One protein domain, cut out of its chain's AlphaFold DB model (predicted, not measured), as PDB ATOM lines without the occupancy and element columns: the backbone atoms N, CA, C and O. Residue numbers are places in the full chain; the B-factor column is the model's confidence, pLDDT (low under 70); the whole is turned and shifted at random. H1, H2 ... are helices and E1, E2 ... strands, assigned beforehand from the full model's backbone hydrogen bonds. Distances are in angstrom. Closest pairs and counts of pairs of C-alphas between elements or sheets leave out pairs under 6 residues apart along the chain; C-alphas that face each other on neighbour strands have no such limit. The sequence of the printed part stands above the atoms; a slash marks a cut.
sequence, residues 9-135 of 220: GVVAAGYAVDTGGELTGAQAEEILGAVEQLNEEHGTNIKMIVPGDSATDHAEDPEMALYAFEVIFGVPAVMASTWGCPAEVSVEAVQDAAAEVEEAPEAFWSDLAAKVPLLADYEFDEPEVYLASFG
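This is residues 9 to 135 of the 220 residues of an uncharacterized protein of Persicimonas caeni (UniProt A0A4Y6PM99). A strongly twisted sheet of four strands is folded like an elbow, its two long strands E1 and E3 bending sharply side by side; H2 packs outside that bend over E3 and E1, H1 packs on the sheet by its edge strand E2, and H3 packs on H1, off the sheet. A long link, residues 50 to 69, loops away between E2 and E3. The printed part has 127 residues, with three named helices and four named strands in the order E1, H1, E2, E3, H2, H3, E4; the sheet order is E2, E3, E1, E4, antiparallel throughout, and the class is mixed. It is compact, with a radius of gyration of the C-alphas of 14.5 A, and spans 40 by 38 by 24 A.

Start at E1, residues 9 to 18, an inner strand that bends by 100 degrees at residue 13. Beside it find its antiparallel neighbour E3, residues 70 to 81, bending by 107 degrees at residue 75; N 15 and O 73 are 2.9 A apart, within hydrogen-bond range. H1, residues 25 to 42, is on the sheet; its closest C-alphas to E2, residues 47 to 49, are Leu 32 and Met 48, 6.6 A. E2 and E3 form a hairpin, with N 47 and O 74 at 2.7 A. E1, H1 and E2 make a split strand-helix-strand unit, two strands of one sheet with a helix between them along the chain and E3 between them in the sheet, and its crossover is right-handed. H2, residues 91 to 102, is on the sheet at a height over the sheet of 7.8 A, over E3 and E1; it runs along the strands, only just, at 28 degrees to E3 on the local plane. Its closest C-alphas to E1 are Ala 98 and Ala 13, 4.9 A. H1 and H2 make two layers with the sheet, helices on one face of it, yet the two helices are apart. H3, residues 106 to 115, touches H1 at Leu 38 and Phe 108, the closest C-alphas, 6.3 A, with a shallow tilt of 30 degrees, opposite ways. Edge strand E4, residues 128 to 134, is antiparallel to E1, with N 12 and O 130 at 3.0 A. In H1, H2 and H3 every O i to N i+4 pair is within hydrogen-bond range.

Find C-alpha 9 at (141.563, 250.093, 252.729); E1 runs 19.5 A to residue 18. H1 spans 25.5 A from C-alpha 25 at (150.599, 238.013, 239.106) to residue 42. E2, residues 47 to 49, is short at 6.1 A, and E3, residues 70 to 81, covers 20.9 A. H2, residues 91 to 102, measures 16.4 A and H3, residues 106 to 115, 14.4 A. E4 runs 18.8 A from residue 128 to C-alpha 134 at (143.547, 247.671, 247.148).

The two C-alphas farthest apart are those of Asp 61 and Glu 92, 40.2 A. The printed part has no cut. The links from E2 to E3, 20 residues, and from H3 to E4, 12 residues, are long. Within the first, residues 65 to 66 pair antiparallel with residues 23 to 24, and residues 54 to 60 have pLDDT under 70; the mean of the printed part is 89.9.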
ATOM      1  N   GLY A   9     140.452 249.409 252.076       93.56
ATOM      2  CA  GLY A   9     141.563 250.093 252.729       93.56
ATOM      3  C   GLY A   9     142.114 249.249 253.853       93.56
ATOM      4  O   GLY A   9     141.390 248.469 254.483       93.56
ATOM      5  N   VAL A  10     143.393 249.444 254.134       95.75
ATOM      6  CA  VAL A  10     144.064 248.806 255.254       95.75
ATOM      7  C   VAL A  10     144.978 249.791 255.962       95.75
ATOM      8  O   VAL A  10     145.738 250.525 255.333       95.75
ATOM      9  N   VAL A  11     144.923 249.752 257.291       97.88
ATOM     10  CA  VAL A  11     146.006 250.216 258.154       97.88
ATOM     11  C   VAL A  11     146.734 248.973 258.646       97.88
ATOM     12  O   VAL A  11     146.118 248.103 259.267       97.88
ATOM     13  N   ALA A  12     148.024 248.859 258.347       97.94
ATOM     14  CA  ALA A  12     148.845 247.705 258.709       97.94
ATOM     15  C   ALA A  12     150.163 248.151 259.332       97.94
ATOM     16  O   ALA A  12     150.731 249.152 258.911       97.94
ATOM     17  N   ALA A  13     150.666 247.383 260.295       98.31
ATOM     18  CA  ALA A  13     152.041 247.522 260.761       98.31
ATOM     19  C   ALA A  13     152.926 246.532 259.999       98.31
ATOM     20  O   ALA A  13     152.499 245.401 259.765       98.31
ATOM     21  N   GLY A  14     154.130 246.921 259.589       97.88
ATOM     22  CA  GLY A  14     154.989 246.047 258.796       97.88
ATOM     23  C   GLY A  14     156.189 246.738 258.171       97.88
ATOM     24  O   GLY A  14     156.678 247.750 258.660       97.88
ATOM     25  N   TYR A  15     156.629 246.176 257.052       97.31
ATOM     26  CA  TYR A  15     157.738 246.665 256.245       97.31
ATOM     27  C   TYR A  15     157.249 246.931 254.823       97.31
ATOM     28  O   TYR A  15     156.760 246.003 254.171       97.31
ATOM     29  N   ALA A  16     157.367 248.173 254.346       95.50
ATOM     30  CA  ALA A  16     157.126 248.510 252.947       95.50
ATOM     31  C   ALA A  16     158.396 248.267 252.123       95.50
ATOM     32  O   ALA A  16     159.498 248.680 252.497       95.50
ATOM     33  N   VAL A  17     158.238 247.556 251.012       94.50
ATOM     34  CA  VAL A  17     159.332 247.078 250.168       94.50
ATOM     35  C   VAL A  17     159.083 247.529 248.738       94.50
ATOM     36  O   VAL A  17     158.107 247.099 248.124       94.50
ATOM     37  N   ASP A  18     159.998 248.338 248.204       91.75
ATOM     38  CA  ASP A  18     160.049 248.699 246.784       91.75
ATOM     39  C   ASP A  18     160.297 247.444 245.943       91.75
ATOM     40  O   ASP A  18     161.270 246.716 246.154       91.75
ATOM     41  N   THR A  19     159.407 247.186 244.989       87.62
ATOM     42  CA  THR A  19     159.441 246.012 244.114       87.62
ATOM     43  C   THR A  19     160.457 246.145 242.971       87.62
ATOM     44  O   THR A  19     160.691 245.196 242.218       87.62
ATOM     45  N   GLY A  20     161.081 247.318 242.812       82.50
ATOM     46  CA  GLY A  20     162.010 247.646 241.732       82.50
ATOM     47  C   GLY A  20     161.336 247.780 240.361       82.50
ATOM     48  O   GLY A  20     162.026 247.812 239.336       82.50
ATOM     49  N   GLY A  21     160.001 247.833 240.329       81.00
ATOM     50  CA  GLY A  21     159.165 247.826 239.128       81.00
ATOM     51  C   GLY A  21     157.878 247.019 239.318       81.00
ATOM     52  O   GLY A  21     157.618 246.493 240.390       81.00
ATOM     53  N   GLU A  22     157.068 246.909 238.270       81.25
ATOM     54  CA  GLU A  22     155.802 246.165 238.328       81.25
ATOM     55  C   GLU A  22     156.032 244.684 238.698       81.25
ATOM     56  O   GLU A  22     156.869 244.007 238.090       81.25
ATOM     57  N   LEU A  23     155.275 244.174 239.675       85.56
ATOM     58  CA  LEU A  23     155.188 242.738 239.958       85.56
ATOM     59  C   LEU A  23     154.262 242.069 238.945       85.56
ATOM     60  O   LEU A  23     153.219 242.613 238.620       85.56
ATOM     61  N   THR A  24     154.561 240.861 238.477       86.19
ATOM     62  CA  THR A  24     153.551 240.055 237.770       86.19
ATOM     63  C   THR A  24     152.667 239.298 238.758       86.19
ATOM     64  O   THR A  24     153.079 239.022 239.890       86.19
ATOM     65  N   GLY A  25     151.469 238.896 238.322       83.25
ATOM     66  CA  GLY A  25     150.599 238.013 239.106       83.25
ATOM     67  C   GLY A  25     151.321 236.739 239.568       83.25
ATOM     68  O   GLY A  25     151.288 236.398 240.748       83.25
ATOM     69  N   ALA A  26     152.075 236.092 238.674       84.69
ATOM     70  CA  ALA A  26     152.864 234.902 238.994       84.69
ATOM     71  C   ALA A  26     153.932 235.154 240.074       84.69
ATOM     72  O   ALA A  26     154.116 234.323 240.966       84.69
ATOM     73  N   GLN A  27     154.624 236.299 240.027       87.94
ATOM     74  CA  GLN A  27     155.589 236.672 241.066       87.94
ATOM     75  C   GLN A  27     154.894 236.897 242.410       87.94
ATOM     76  O   GLN A  27     155.370 236.411 243.434       87.94
ATOM     77  N   ALA A  28     153.759 237.596 242.419       88.25
ATOM     78  CA  ALA A  28     153.002 237.837 243.641       88.25
ATOM     79  C   ALA A  28     152.455 236.530 244.248       88.25
ATOM     80  O   ALA A  28     152.510 236.355 245.466       88.25
ATOM     81  N   GLU A  29     151.995 235.579 243.428       87.69
ATOM     82  CA  GLU A  29     151.582 234.241 243.879       87.69
ATOM     83  C   GLU A  29     152.745 233.428 244.470       87.69
ATOM     84  O   GLU A  29     152.576 232.772 245.500       87.69
ATOM     85  N   GLU A  30     153.934 233.481 243.860       90.25
ATOM     86  CA  GLU A  30     155.130 232.813 244.388       90.25
ATOM     87  C   GLU A  30     155.533 233.384 245.754       90.25
ATOM     88  O   GLU A  30     155.757 232.629 246.707       90.25
ATOM     89  N   ILE A  31     155.568 234.716 245.870       92.94
ATOM     90  CA  ILE A  31     155.864 235.410 247.127       92.94
ATOM     91  C   ILE A  31     154.817 235.051 248.182       92.94
ATOM     92  O   ILE A  31     155.170 234.735 249.320       92.94
ATOM     93  N   LEU A  32     153.536 235.037 247.807       91.62
ATOM     94  CA  LEU A  32     152.470 234.649 248.715       91.62
ATOM     95  C   LEU A  32     152.664 233.223 249.239       91.62
ATOM     96  O   LEU A  32     152.586 233.008 250.447       91.62
ATOM     97  N   GLY A  33     152.933 232.263 248.353       93.94
ATOM     98  CA  GLY A  33     153.163 230.877 248.749       93.94
ATOM     99  C   GLY A  33     154.345 230.736 249.713       93.94
ATOM    100  O   GLY A  33     154.280 229.948 250.658       93.94
ATOM    101  N   ALA A  34     155.401 231.536 249.529       96.38
ATOM    102  CA  ALA A  34     156.525 231.589 250.459       96.38
ATOM    103  C   ALA A  34     156.119 232.148 251.833       96.38
ATOM    104  O   ALA A  34     156.465 231.546 252.851       96.38
ATOM    105  N   VAL A  35     155.360 233.249 251.878       96.81
ATOM    106  CA  VAL A  35     154.859 233.846 253.130       96.81
ATOM    107  C   VAL A  35     153.938 232.877 253.877       96.81
ATOM    108  O   VAL A  35     154.089 232.691 255.081       96.81
ATOM    109  N   GLU A  36     153.002 232.226 253.183       96.50
ATOM    110  CA  GLU A  36     152.076 231.255 253.782       96.50
ATOM    111  C   GLU A  36     152.814 230.046 254.355       96.50
ATOM    112  O   GLU A  36     152.589 229.684 255.511       96.50
ATOM    113  N   GLN A  37     153.755 229.481 253.594       97.56
ATOM    114  CA  GLN A  37     154.606 228.399 254.076       97.56
ATOM    115  C   GLN A  37     155.367 228.807 255.347       97.56
ATOM    116  O   GLN A  37     155.381 228.065 256.328       97.56
ATOM    117  N   LEU A  38     156.009 229.978 255.341       98.06
ATOM    118  CA  LEU A  38     156.811 230.435 256.474       98.06
ATOM    119  C   LEU A  38     155.958 230.761 257.702       98.06
ATOM    120  O   LEU A  38     156.391 230.496 258.820       98.06
ATOM    121  N   ASN A  39     154.738 231.266 257.512       98.00
ATOM    122  CA  ASN A  39     153.792 231.455 258.609       98.00
ATOM    123  C   ASN A  39     153.455 230.133 259.304       98.00
ATOM    124  O   ASN A  39     153.438 230.075 260.533       98.00
ATOM    125  N   GLU A  40     153.228 229.062 258.540       97.81
ATOM    126  CA  GLU A  40     152.989 227.729 259.105       97.81
ATOM    127  C   GLU A  40     154.221 227.175 259.835       97.81
ATOM    128  O   GLU A  40     154.088 226.566 260.898       97.81
ATOM    129  N   GLU A  41     155.419 227.382 259.281       98.12
ATOM    130  CA  GLU A  41     156.681 226.880 259.840       98.12
ATOM    131  C   GLU A  41     157.092 227.606 261.132       98.12
ATOM    132  O   GLU A  41     157.551 226.960 262.080       98.12
ATOM    133  N   HIS A  42     156.900 228.927 261.187       97.44
ATOM    134  CA  HIS A  42     157.349 229.787 262.289       97.44
ATOM    135  C   HIS A  42     156.233 230.181 263.264       97.44
ATOM    136  O   HIS A  42     156.521 230.716 264.333       97.44
ATOM    137  N   GLY A  43     154.971 229.874 262.947       96.94
ATOM    138  CA  GLY A  43     153.822 230.209 263.789       96.94
ATOM    139  C   GLY A  43     153.488 231.702 263.798       96.94
ATOM    140  O   GLY A  43     153.062 232.218 264.828       96.94
ATOM    141  N   THR A  44     153.699 232.384 262.673       96.94
ATOM    142  CA  THR A  44     153.427 233.817 262.482       96.94
ATOM    143  C   THR A  44     152.154 234.036 261.659       96.94
ATOM    144  O   THR A  44     151.547 233.091 261.149       96.94
ATOM    145  N   ASN A  45     151.729 235.292 261.519       96.31
ATOM    146  CA  ASN A  45     150.562 235.661 260.716       96.31
ATOM    147  C   ASN A  45     150.829 236.892 259.817       96.31
ATOM    148  O   ASN A  45     149.921 237.619 259.413       96.31
ATOM    149  N   ILE A  46     152.083 237.042 259.387       97.62
ATOM    150  CA  ILE A  46     152.511 238.068 258.432       97.62
ATOM    151  C   ILE A  46     151.759 237.908 257.107       97.62
ATOM    152  O   ILE A  46     151.628 236.814 256.554       97.62
ATOM    153  N   LYS A  47     151.249 239.010 256.573       96.00
ATOM    154  CA  LYS A  47     150.566 239.095 255.283       96.00
ATOM    155  C   LYS A  47     151.425 239.865 254.298       96.00
ATOM    156  O   LYS A  47     152.118 240.799 254.671       96.00
ATOM    157  N   MET A  48     151.307 239.485 253.030       93.88
ATOM    158  CA  MET A  48     151.671 240.343 251.910       93.88
ATOM    159  C   MET A  48     150.433 241.146 251.504       93.88
ATOM    160  O   MET A  48     149.386 240.559 251.193       93.88
ATOM    161  N   ILE A  49     150.567 242.467 251.531       91.94
ATOM    162  CA  ILE A  49     149.572 243.449 251.106       91.94
ATOM    163  C   ILE A  49     150.127 244.119 249.853       91.94
ATOM    164  O   ILE A  49     151.245 244.635 249.862       91.94
ATOM    165  N   VAL A  50     149.345 244.077 248.782       89.94
ATOM    166  CA  VAL A  50     149.716 244.609 247.472       89.94
ATOM    167  C   VAL A  50     148.724 245.721 247.149       89.94
ATOM    168  O   VAL A  50     147.558 245.397 246.911       89.94
ATOM    169  N   PRO A  51     149.133 247.001 247.206       89.25
ATOM    170  CA  PRO A  51     148.275 248.109 246.814       89.25
ATOM    171  C   PRO A  51     147.802 247.975 245.365       89.25
ATOM    172  O   PRO A  51     148.485 247.388 244.521       89.25
ATOM    173  N   GLY A  52     146.639 248.546 245.082       84.25
ATOM    174  CA  GLY A  52     146.067 248.604 243.742       84.25
ATOM    175  C   GLY A  52     145.170 247.427 243.378       84.25
ATOM    176  O   GLY A  52     144.671 246.676 244.222       84.25
ATOM    177  N   ASP A  53     144.904 247.294 242.080       73.19
ATOM    178  CA  ASP A  53     144.061 246.245 241.524       73.19
ATOM    179  C   ASP A  53     144.927 245.017 241.355       73.19
ATOM    180  O   ASP A  53     145.757 244.920 240.451       73.19
ATOM    181  N   SER A  54     144.730 244.098 242.284       61.75
ATOM    182  CA  SER A  54     145.371 242.800 242.284       61.75
ATOM    183  C   SER A  54     144.416 241.684 241.856       61.75
ATOM    184  O   SER A  54     144.855 240.549 241.694       61.75
ATOM    185  N   ALA A  55     143.123 241.970 241.642       55.44
ATOM    186  CA  ALA A  55     142.081 240.949 241.545       55.44
ATOM    187  C   ALA A  55     141.372 240.885 240.183       55.44
ATOM    188  O   ALA A  55     141.040 239.781 239.748       55.44
ATOM    189  N   THR A  56     141.117 242.011 239.505       52.59
ATOM    190  CA  THR A  56     140.104 242.011 238.436       52.59
ATOM    191  C   THR A  56     140.567 241.449 237.087       52.59
ATOM    192  O   THR A  56     139.723 240.919 236.369       52.59
ATOM    193  N   ASP A  57     141.871 241.445 236.774       52.22
ATOM    194  CA  ASP A  57     142.360 241.025 235.443       52.22
ATOM    195  C   ASP A  57     143.395 239.865 235.430       52.22
ATOM    196  O   ASP A  57     143.629 239.258 234.381       52.22
ATOM    197  N   HIS A  58     143.986 239.463 236.567       55.69
ATOM    198  CA  HIS A  58     145.103 238.487 236.574       55.69
ATOM    199  C   HIS A  58     144.687 237.013 236.545       55.69
ATOM    200  O   HIS A  58     145.481 236.154 236.158       55.69
ATOM    201  N   ALA A  59     143.443 236.694 236.916       56.94
ATOM    202  CA  ALA A  59     142.950 235.315 236.871       56.94
ATOM    203  C   ALA A  59     142.936 234.743 235.438       56.94
ATOM    204  O   ALA A  59     142.976 233.523 235.254       56.94
ATOM    205  N   GLU A  60     142.879 235.615 234.427       63.34
ATOM    206  CA  GLU A  60     142.890 235.233 233.014       63.34
ATOM    207  C   GLU A  60     144.295 235.287 232.383       63.34
ATOM    208  O   GLU A  60     144.553 234.531 231.440       63.34
ATOM    209  N   ASP A  61     145.213 236.104 232.919       72.12
ATOM    210  CA  ASP A  61     146.617 236.190 232.494       72.12
ATOM    211  C   ASP A  61     147.574 236.423 233.691       72.12
ATOM    212  O   ASP A  61     147.747 237.560 234.142       72.12
ATOM    213  N   PRO A  62     148.247 235.373 234.202       70.44
ATOM    214  CA  PRO A  62     149.142 235.484 235.359       70.44
ATOM    215  C   PRO A  62     150.434 236.267 235.064       70.44
ATOM    216  O   PRO A  62     151.154 236.633 235.993       70.44
ATOM    217  N   GLU A  63     150.743 236.531 233.792       79.19
ATOM    218  CA  GLU A  63     151.890 237.353 233.388       79.19
ATOM    219  C   GLU A  63     151.541 238.846 233.327       79.19
ATOM    220  O   GLU A  63     152.425 239.679 233.114       79.19
ATOM    221  N   MET A  64     150.265 239.205 233.506       76.81
ATOM    222  CA  MET A  64     149.854 240.600 233.549       76.81
ATOM    223  C   MET A  64     150.488 241.298 234.757       76.81
ATOM    224  O   MET A  64     150.530 240.762 235.868       76.81
ATOM    225  N   ALA A  65     151.011 242.493 234.500       75.38
ATOM    226  CA  ALA A  65     151.645 243.343 235.491       75.38
ATOM    227  C   ALA A  65     150.611 243.874 236.489       75.38
ATOM    228  O   ALA A  65     149.622 244.490 236.096       75.38
ATOM    229  N   LEU A  66     150.859 243.631 237.770       75.62
ATOM    230  CA  LEU A  66     150.271 244.349 238.886       75.62
ATOM    231  C   LEU A  66     150.910 245.736 238.903       75.62
ATOM    232  O   LEU A  66     152.137 245.863 238.919       75.62
ATOM    233  N   TYR A  67     150.092 246.781 238.957       72.12
ATOM    234  CA  TYR A  67     150.562 248.159 239.125       72.12
ATOM    235  C   TYR A  67     151.028 248.441 240.568       72.12
ATOM    236  O   TYR A  67     150.768 249.507 241.113       72.12
ATOM    237  N   ALA A  68     151.703 247.482 241.201       75.50
ATOM    238  CA  ALA A  68     152.249 247.602 242.543       75.50
ATOM    239  C   ALA A  68     153.758 247.836 242.462       75.50
ATOM    240  O   ALA A  68     154.502 246.969 241.995       75.50
ATOM    241  N   PHE A  69     154.184 249.020 242.903       83.50
ATOM    242  CA  PHE A  69     155.594 249.426 242.983       83.50
ATOM    243  C   PHE A  69     156.178 249.244 244.386       83.50
ATOM    244  O   PHE A  69     157.391 249.214 244.562       83.50
ATOM    245  N   GLU A  70     155.310 249.111 245.383       90.75
ATOM    246  CA  GLU A  70     155.664 248.810 246.760       90.75
ATOM    247  C   GLU A  70     154.696 247.751 247.293       90.75
ATOM    248  O   GLU A  70     153.535 247.685 246.885       90.75
ATOM    249  N   VAL A  71     155.171 246.898 248.196       92.81
ATOM    250  CA  VAL A  71     154.348 245.905 248.901       92.81
ATOM    251  C   VAL A  71     154.628 245.970 250.393       92.81
ATOM    252  O   VAL A  71     155.764 246.204 250.798       92.81
ATOM    253  N   ILE A  72     153.611 245.725 251.220       95.50
ATOM    254  CA  ILE A  72     153.789 245.653 252.675       95.50
ATOM    255  C   ILE A  72     153.826 244.190 253.101       95.50
ATOM    256  O   ILE A  72     152.903 243.421 252.817       95.50
ATOM    257  N   PHE A  73     154.869 243.819 253.841       96.62
ATOM    258  CA  PHE A  73     154.911 242.587 254.622       96.62
ATOM    259  C   PHE A  73     154.627 242.924 256.081       96.62
ATOM    260  O   PHE A  73     155.455 243.539 256.749       96.62
ATOM    261  N   GLY A  74     153.446 242.560 256.577       97.56
ATOM    262  CA  GLY A  74     152.991 243.040 257.877       97.56
ATOM    263  C   GLY A  74     151.704 242.408 258.383       97.56
ATOM    264  O   GLY A  74     151.188 241.454 257.804       97.56
ATOM    265  N   VAL A  75     151.173 242.953 259.471       97.88
ATOM    266  CA  VAL A  75     149.920 242.525 260.093       97.88
ATOM    267  C   VAL A  75     148.876 243.634 259.912       97.88
ATOM    268  O   VAL A  75     149.104 244.767 260.342       97.88
ATOM    269  N   PRO A  76     147.729 243.351 259.263       97.12
ATOM    270  CA  PRO A  76     146.624 244.301 259.180       97.12
ATOM    271  C   PRO A  76     146.058 244.592 260.573       97.12
ATOM    272  O   PRO A  76     145.595 243.676 261.251       97.12
ATOM    273  N   ALA A  77     146.053 245.860 260.976       97.19
ATOM    274  CA  ALA A  77     145.421 246.310 262.213       97.19
ATOM    275  C   ALA A  77     143.924 246.556 262.004       97.19
ATOM    276  O   ALA A  77     143.086 246.110 262.785       97.19
ATOM    277  N   VAL A  78     143.584 247.257 260.917       96.25
ATOM    278  CA  VAL A  78     142.203 247.558 260.531       96.25
ATOM    279  C   VAL A  78     142.059 247.406 259.031       96.25
ATOM    280  O   VAL A  78     142.891 247.879 258.262       96.25
ATOM    281  N   MET A  79     140.972 246.761 258.624       93.56
ATOM    282  CA  MET A  79     140.548 246.673 257.238       93.56
ATOM    283  C   MET A  79     139.121 247.178 257.128       93.56
ATOM    284  O   MET A  79     138.284 246.872 257.978       93.56
ATOM    285  N   ALA A  80     138.836 247.904 256.058       91.31
ATOM    286  CA  ALA A  80     137.485 248.314 255.724       91.31
ATOM    287  C   ALA A  80     137.266 248.138 254.230       91.31
ATOM    288  O   ALA A  80     138.204 248.316 253.463       91.31
ATOM    289  N   SER A  81     136.041 247.819 253.827       88.94
ATOM    290  CA  SER A  81     135.616 247.928 252.433       88.94
ATOM    291  C   SER A  81     134.549 249.004 252.296       88.94
ATOM    292  O   SER A  81     134.035 249.528 253.295       88.94
ATOM    293  N   THR A  82     134.199 249.339 251.059       82.50
ATOM    294  CA  THR A  82     133.179 250.346 250.734       82.50
ATOM    295  C   THR A  82     131.792 250.060 251.316       82.50
ATOM    296  O   THR A  82     130.927 250.919 251.248       82.50
ATOM    297  N   TRP A  83     131.545 248.887 251.904       82.00
ATOM    298  CA  TRP A  83     130.277 248.570 252.576       82.00
ATOM    299  C   TRP A  83     130.288 248.814 254.090       82.00
ATOM    300  O   TRP A  83     129.232 248.788 254.718       82.00
ATOM    301  N   GLY A  84     131.469 248.991 254.687       80.19
ATOM    302  CA  GLY A  84     131.661 249.084 256.139       80.19
ATOM    303  C   GLY A  84     132.309 250.385 256.612       80.19
ATOM    304  O   GLY A  84     132.737 250.449 257.761       80.19
ATOM    305  N   CYS A  85     132.429 251.384 255.735       84.81
ATOM    306  CA  CYS A  85     133.038 252.678 256.040       84.81
ATOM    307  C   CYS A  85     131.989 253.724 256.490       84.81
ATOM    308  O   CYS A  85     130.836 253.620 256.071       84.81
ATOM    309  N   PRO A  86     132.382 254.744 257.285       94.50
ATOM    310  CA  PRO A  86     133.730 254.982 257.822       94.50
ATOM    311  C   PRO A  86     134.119 253.967 258.911       94.50
ATOM    312  O   PRO A  86     133.316 253.631 259.778       94.50
ATOM    313  N   ALA A  87     135.361 253.479 258.883       96.12
ATOM    314  CA  ALA A  87     135.855 252.487 259.839       96.12
ATOM    315  C   ALA A  87     136.742 253.133 260.905       96.12
ATOM    316  O   ALA A  87     137.709 253.814 260.582       96.12
ATOM    317  N   GLU A  88     136.437 252.908 262.181       97.62
ATOM    318  CA  GLU A  88     137.262 253.394 263.291       97.62
ATOM    319  C   GLU A  88     138.618 252.669 263.325       97.62
ATOM    320  O   GLU A  88     138.676 251.437 263.304       97.62
ATOM    321  N   VAL A  89     139.707 253.431 263.421       97.50
ATOM    322  CA  VAL A  89     141.071 252.912 263.552       97.50
ATOM    323  C   VAL A  89     141.516 252.998 265.007       97.50
ATOM    324  O   VAL A  89     141.775 254.076 265.540       97.50
ATOM    325  N   SER A  90     141.598 251.838 265.663       96.06
ATOM    326  CA  SER A  90     142.011 251.735 267.064       96.06
ATOM    327  C   SER A  90     143.534 251.760 267.209       96.06
ATOM    328  O   SER A  90     144.232 250.951 266.599       96.06
ATOM    329  N   VAL A  91     144.039 252.623 268.096       94.88
ATOM    330  CA  VAL A  91     145.465 252.671 268.470       94.88
ATOM    331  C   VAL A  91     145.932 251.349 269.078       94.88
ATOM    332  O   VAL A  91     147.039 250.909 268.794       94.88
ATOM    333  N   GLU A  92     145.083 250.697 269.877       96.81
ATOM    334  CA  GLU A  92     145.390 249.394 270.481       96.81
ATOM    335  C   GLU A  92     145.589 248.328 269.398       96.81
ATOM    336  O   GLU A  92     146.591 247.626 269.412       96.81
ATOM    337  N   ALA A  93     144.708 248.282 268.392       97.06
ATOM    338  CA  ALA A  93     144.835 247.323 267.293       97.06
ATOM    339  C   ALA A  93     146.106 247.555 266.457       97.06
ATOM    340  O   ALA A  93     146.738 246.601 266.013       97.06
ATOM    341  N   VAL A  94     146.494 248.819 266.253       97.38
ATOM    342  CA  VAL A  94     147.743 249.172 265.559       97.38
ATOM    343  C   VAL A  94     148.967 248.751 266.373       97.38
ATOM    344  O   VAL A  94     149.909 248.198 265.810       97.38
ATOM    345  N   GLN A  95     148.947 248.964 267.690       96.25
ATOM    346  CA  GLN A  95     150.020 248.539 268.593       96.25
ATOM    347  C   GLN A  95     150.148 247.016 268.659       96.25
ATOM    348  O   GLN A  95     151.262 246.506 268.593       96.25
ATOM    349  N   ASP A  96     149.027 246.299 268.737       97.56
ATOM    350  CA  ASP A  96     149.009 244.836 268.727       97.56
ATOM    351  C   ASP A  96     149.567 244.287 267.403       97.56
ATOM    352  O   ASP A  96     150.386 243.369 267.410       97.56
ATOM    353  N   ALA A  97     149.186 244.883 266.266       97.75
ATOM    354  CA  ALA A  97     149.723 244.511 264.959       97.75
ATOM    355  C   ALA A  97     151.234 244.776 264.852       97.75
ATOM    356  O   ALA A  97     151.965 243.929 264.341       97.75
ATOM    357  N   ALA A  98     151.717 245.922 265.345       97.00
ATOM    358  CA  ALA A  98     153.144 246.240 265.359       97.00
ATOM    359  C   ALA A  98     153.931 245.261 266.239       97.00
ATOM    360  O   ALA A  98     154.940 244.717 265.794       97.00
ATOM    361  N   ALA A  99     153.420 244.958 267.436       96.94
ATOM    362  CA  ALA A  99     154.022 243.974 268.329       96.94
ATOM    363  C   ALA A  99     154.092 242.581 267.683       96.94
ATOM    364  O   ALA A  99     155.115 241.914 267.786       96.94
ATOM    365  N   GLU A 100     153.053 242.150 266.959       97.88
ATOM    366  CA  GLU A 100     153.069 240.867 266.244       97.88
ATOM    367  C   GLU A 100     154.162 240.814 265.158       97.88
ATOM    368  O   GLU A 100     154.785 239.767 264.961       97.88
ATOM    369  N   VAL A 101     154.441 241.934 264.479       97.75
ATOM    370  CA  VAL A 101     155.544 242.029 263.507       97.75
ATOM    371  C   VAL A 101     156.909 242.026 264.199       97.75
ATOM    372  O   VAL A 101     157.803 241.306 263.754       97.75
ATOM    373  N   GLU A 102     157.077 242.788 265.284       96.50
ATOM    374  CA  GLU A 102     158.326 242.836 266.064       96.50
ATOM    375  C   GLU A 102     158.668 241.485 266.709       96.50
ATOM    376  O   GLU A 102     159.835 241.100 266.798       96.50
ATOM    377  N   GLU A 103     157.654 240.746 267.164       96.31
ATOM    378  CA  GLU A 103     157.812 239.441 267.809       96.31
ATOM    379  C   GLU A 103     158.000 238.288 266.808       96.31
ATOM    380  O   GLU A 103     158.352 237.172 267.215       96.31
ATOM    381  N   ALA A 104     157.799 238.528 265.506       97.00
ATOM    382  CA  ALA A 104     158.033 237.525 264.477       97.00
ATOM    383  C   ALA A 104     159.505 237.054 264.516       97.00
ATOM    384  O   ALA A 104     160.421 237.881 264.550       97.00
ATOM    385  N   PRO A 105     159.781 235.732 264.511       96.81
ATOM    386  CA  PRO A 105     161.142 235.231 264.662       96.81
ATOM    387  C   PRO A 105     162.088 235.784 263.590       96.81
ATOM    388  O   PRO A 105     161.763 235.738 262.411       96.81
ATOM    389  N   GLU A 106     163.310 236.182 263.963       95.31
ATOM    390  CA  GLU A 106     164.354 236.622 263.008       95.31
ATOM    391  C   GLU A 106     164.554 235.611 261.858       95.31
ATOM    392  O   GLU A 106     164.775 235.984 260.705       95.31
ATOM    393  N   ALA A 107     164.394 234.317 262.163       96.81
ATOM    394  CA  ALA A 107     164.440 233.240 261.182       96.81
ATOM    395  C   ALA A 107     163.389 233.402 260.067       96.81
ATOM    396  O   ALA A 107     163.740 233.212 258.907       96.81
ATOM    397  N   PHE A 108     162.157 233.818 260.390       97.44
ATOM    398  CA  PHE A 108     161.098 234.068 259.406       97.44
ATOM    399  C   PHE A 108     161.555 235.090 258.360       97.44
ATOM    400  O   PHE A 108     161.509 234.805 257.165       97.44
ATOM    401  N   TRP A 109     162.058 236.246 258.804       96.50
ATOM    402  CA  TRP A 109     162.503 237.323 257.916       96.50
ATOM    403  C   TRP A 109     163.705 236.902 257.070       96.50
ATOM    404  O   TRP A 109     163.725 237.126 255.860       96.50
ATOM    405  N   SER A 110     164.676 236.211 257.678       95.81
ATOM    406  CA  SER A 110     165.849 235.712 256.955       95.81
ATOM    407  C   SER A 110     165.501 234.641 255.910       95.81
ATOM    408  O   SER A 110     166.050 234.648 254.805       95.81
ATOM    409  N   ASP A 111     164.557 233.747 256.219       97.12
ATOM    410  CA  ASP A 111     164.094 232.712 255.298       97.12
ATOM    411  C   ASP A 111     163.252 233.319 254.168       97.12
ATOM    412  O   ASP A 111     163.354 232.885 253.016       97.12
ATOM    413  N   LEU A 112     162.447 234.342 254.477       96.25
ATOM    414  CA  LEU A 112     161.669 235.084 253.492       96.25
ATOM    415  C   LEU A 112     162.596 235.802 252.504       96.25
ATOM    416  O   LEU A 112     162.442 235.613 251.298       96.25
ATOM    417  N   ALA A 113     163.615 236.516 252.996       95.44
ATOM    418  CA  ALA A 113     164.641 237.157 252.169       95.44
ATOM    419  C   ALA A 113     165.397 236.168 251.266       95.44
ATOM    420  O   ALA A 113     165.732 236.477 250.124       95.44
ATOM    421  N   ALA A 114     165.633 234.944 251.749       95.56
ATOM    422  CA  ALA A 114     166.280 233.897 250.964       95.56
ATOM    423  C   ALA A 114     165.372 233.293 249.875       95.56
ATOM    424  O   ALA A 114     165.874 232.835 248.845       95.56
ATOM    425  N   LYS A 115     164.053 233.247 250.106       95.31
ATOM    426  CA  LYS A 115     163.059 232.688 249.170       95.31
ATOM    427  C   LYS A 115     162.561 233.702 248.149       95.31
ATOM    428  O   LYS A 115     162.223 233.306 247.040       95.31
ATOM    429  N   VAL A 116     162.504 234.977 248.519       92.56
ATOM    430  CA  VAL A 116     161.932 236.051 247.710       92.56
ATOM    431  C   VAL A 116     163.072 236.940 247.217       92.56
ATOM    432  O   VAL A 116     163.583 237.746 247.992       92.56
ATOM    433  N   PRO A 117     163.476 236.844 245.932       89.44
ATOM    434  CA  PRO A 117     164.611 237.603 245.405       89.44
ATOM    435  C   PRO A 117     164.503 239.115 245.609       89.44
ATOM    436  O   PRO A 117     165.525 239.785 245.710       89.44
ATOM    437  N   LEU A 118     163.274 239.638 245.688       88.00
ATOM    438  CA  LEU A 118     163.016 241.048 245.951       88.00
ATOM    439  C   LEU A 118     163.557 241.518 247.309       88.00
ATOM    440  O   LEU A 118     163.955 242.665 247.462       88.00
ATOM    441  N   LEU A 119     163.596 240.618 248.285       91.50
ATOM    442  CA  LEU A 119     163.960 240.907 249.666       91.50
ATOM    443  C   LEU A 119     165.428 240.593 249.969       91.50
ATOM    444  O   LEU A 119     165.850 240.723 251.112       91.50
ATOM    445  N   ALA A 120     166.214 240.181 248.967       89.06
ATOM    446  CA  ALA A 120     167.575 239.684 249.173       89.06
ATOM    447  C   ALA A 120     168.510 240.703 249.851       89.06
ATOM    448  O   ALA A 120     169.403 240.298 250.594       89.06
ATOM    449  N   ASP A 121     168.285 241.996 249.602       88.12
ATOM    450  CA  ASP A 121     169.063 243.108 250.160       88.12
ATOM    451  C   ASP A 121     168.237 243.984 251.131       88.12
ATOM    452  O   ASP A 121     168.689 245.062 251.512       88.12
ATOM    453  N   TYR A 122     167.023 243.561 251.509       91.12
ATOM    454  CA  TYR A 122     166.155 244.334 252.402       91.12
ATOM    455  C   TYR A 122     166.538 244.111 253.873       91.12
ATOM    456  O   TYR A 122     166.688 242.972 254.320       91.12
ATOM    457  N   GLU A 123     166.681 245.201 254.631       90.94
ATOM    458  CA  GLU A 123     166.978 245.174 256.066       90.94
ATOM    459  C   GLU A 123     165.676 245.360 256.862       90.94
ATOM    460  O   GLU A 123     165.027 246.401 256.796       90.94
ATOM    461  N   PHE A 124     165.276 244.318 257.597       91.38
ATOM    462  CA  PHE A 124     164.091 244.331 258.457       91.38
ATOM    463  C   PHE A 124     164.456 244.909 259.830       91.38
ATOM    464  O   PHE A 124     164.784 244.154 260.747       91.38
ATOM    465  N   ASP A 125     164.463 246.240 259.935       88.81
ATOM    466  CA  ASP A 125     164.820 246.957 261.165       88.81
ATOM    467  C   ASP A 125     163.602 247.163 262.088       88.81
ATOM    468  O   ASP A 125     163.281 246.298 262.901       88.81
ATOM    469  N   GLU A 126     162.931 248.314 261.992       92.12
ATOM    470  CA  GLU A 126     161.782 248.688 262.825       92.12
ATOM    471  C   GLU A 126     160.519 248.715 261.957       92.12
ATOM    472  O   GLU A 126     160.542 249.337 260.890       92.12
ATOM    473  N   PRO A 127     159.428 248.034 262.355       95.81
ATOM    474  CA  PRO A 127     158.199 248.084 261.586       95.81
ATOM    475  C   PRO A 127     157.539 249.456 261.708       95.81
ATOM    476  O   PRO A 127     157.452 250.042 262.786       95.81
ATOM    477  N   GLU A 128     157.007 249.940 260.593       97.50
ATOM    478  CA  GLU A 128     156.227 251.174 260.536       97.50
ATOM    479  C   GLU A 128     154.743 250.855 260.336       97.50
ATOM    480  O   GLU A 128     154.363 249.731 259.996       97.50
ATOM    481  N   VAL A 129     153.889 251.856 260.540       98.19
ATOM    482  CA  VAL A 129     152.459 251.750 260.254       98.19
ATOM    483  C   VAL A 129     152.182 252.403 258.911       98.19
ATOM    484  O   VAL A 129     152.608 253.525 258.661       98.19
ATOM    485  N   TYR A 130     151.437 251.710 258.063       98.25
ATOM    486  CA  TYR A 130     151.128 252.132 256.709       98.25
ATOM    487  C   TYR A 130     149.623 252.179 256.472       98.25
ATOM    488  O   TYR A 130     148.886 251.298 256.919       98.25
ATOM    489  N   LEU A 131     149.191 253.186 255.719       97.88
ATOM    490  CA  LEU A 131     147.911 253.222 255.027       97.88
ATOM    491  C   LEU A 131     148.126 252.756 253.582       97.88
ATOM    492  O   LEU A 131     149.049 253.222 252.916       97.88
ATOM    493  N   ALA A 132     147.263 251.863 253.105       95.31
ATOM    494  CA  ALA A 132     147.214 251.434 251.710       95.31
ATOM    495  C   ALA A 132     145.765 251.138 251.293       95.31
ATOM    496  O   ALA A 132     144.907 250.863 252.140       95.31
ATOM    497  N   SER A 133     145.502 251.136 249.989       92.00
ATOM    498  CA  SER A 133     144.244 250.664 249.409       92.00
ATOM    499  C   SER A 133     144.490 249.605 248.338       92.00
ATOM    500  O   SER A 133     145.540 249.557 247.701       92.00
ATOM    501  N   PHE A 134     143.530 248.703 248.178       86.75
ATOM    502  CA  PHE A 134     143.547 247.671 247.148       86.75
ATOM    503  C   PHE A 134     142.127 247.370 246.661       86.75
ATOM    504  O   PHE A 134     141.134 247.653 247.335       86.75
ATOM    505  N   GLY A 135     142.032 246.816 245.455       79.81
ATOM    506  CA  GLY A 135     140.784 246.741 244.696       79.81
ATOM    507  C   GLY A 135     140.598 247.948 243.762       79.81
ATOM    508  O   GLY A 135     141.384 248.901 243.807       79.81
TER     509      GLY A 135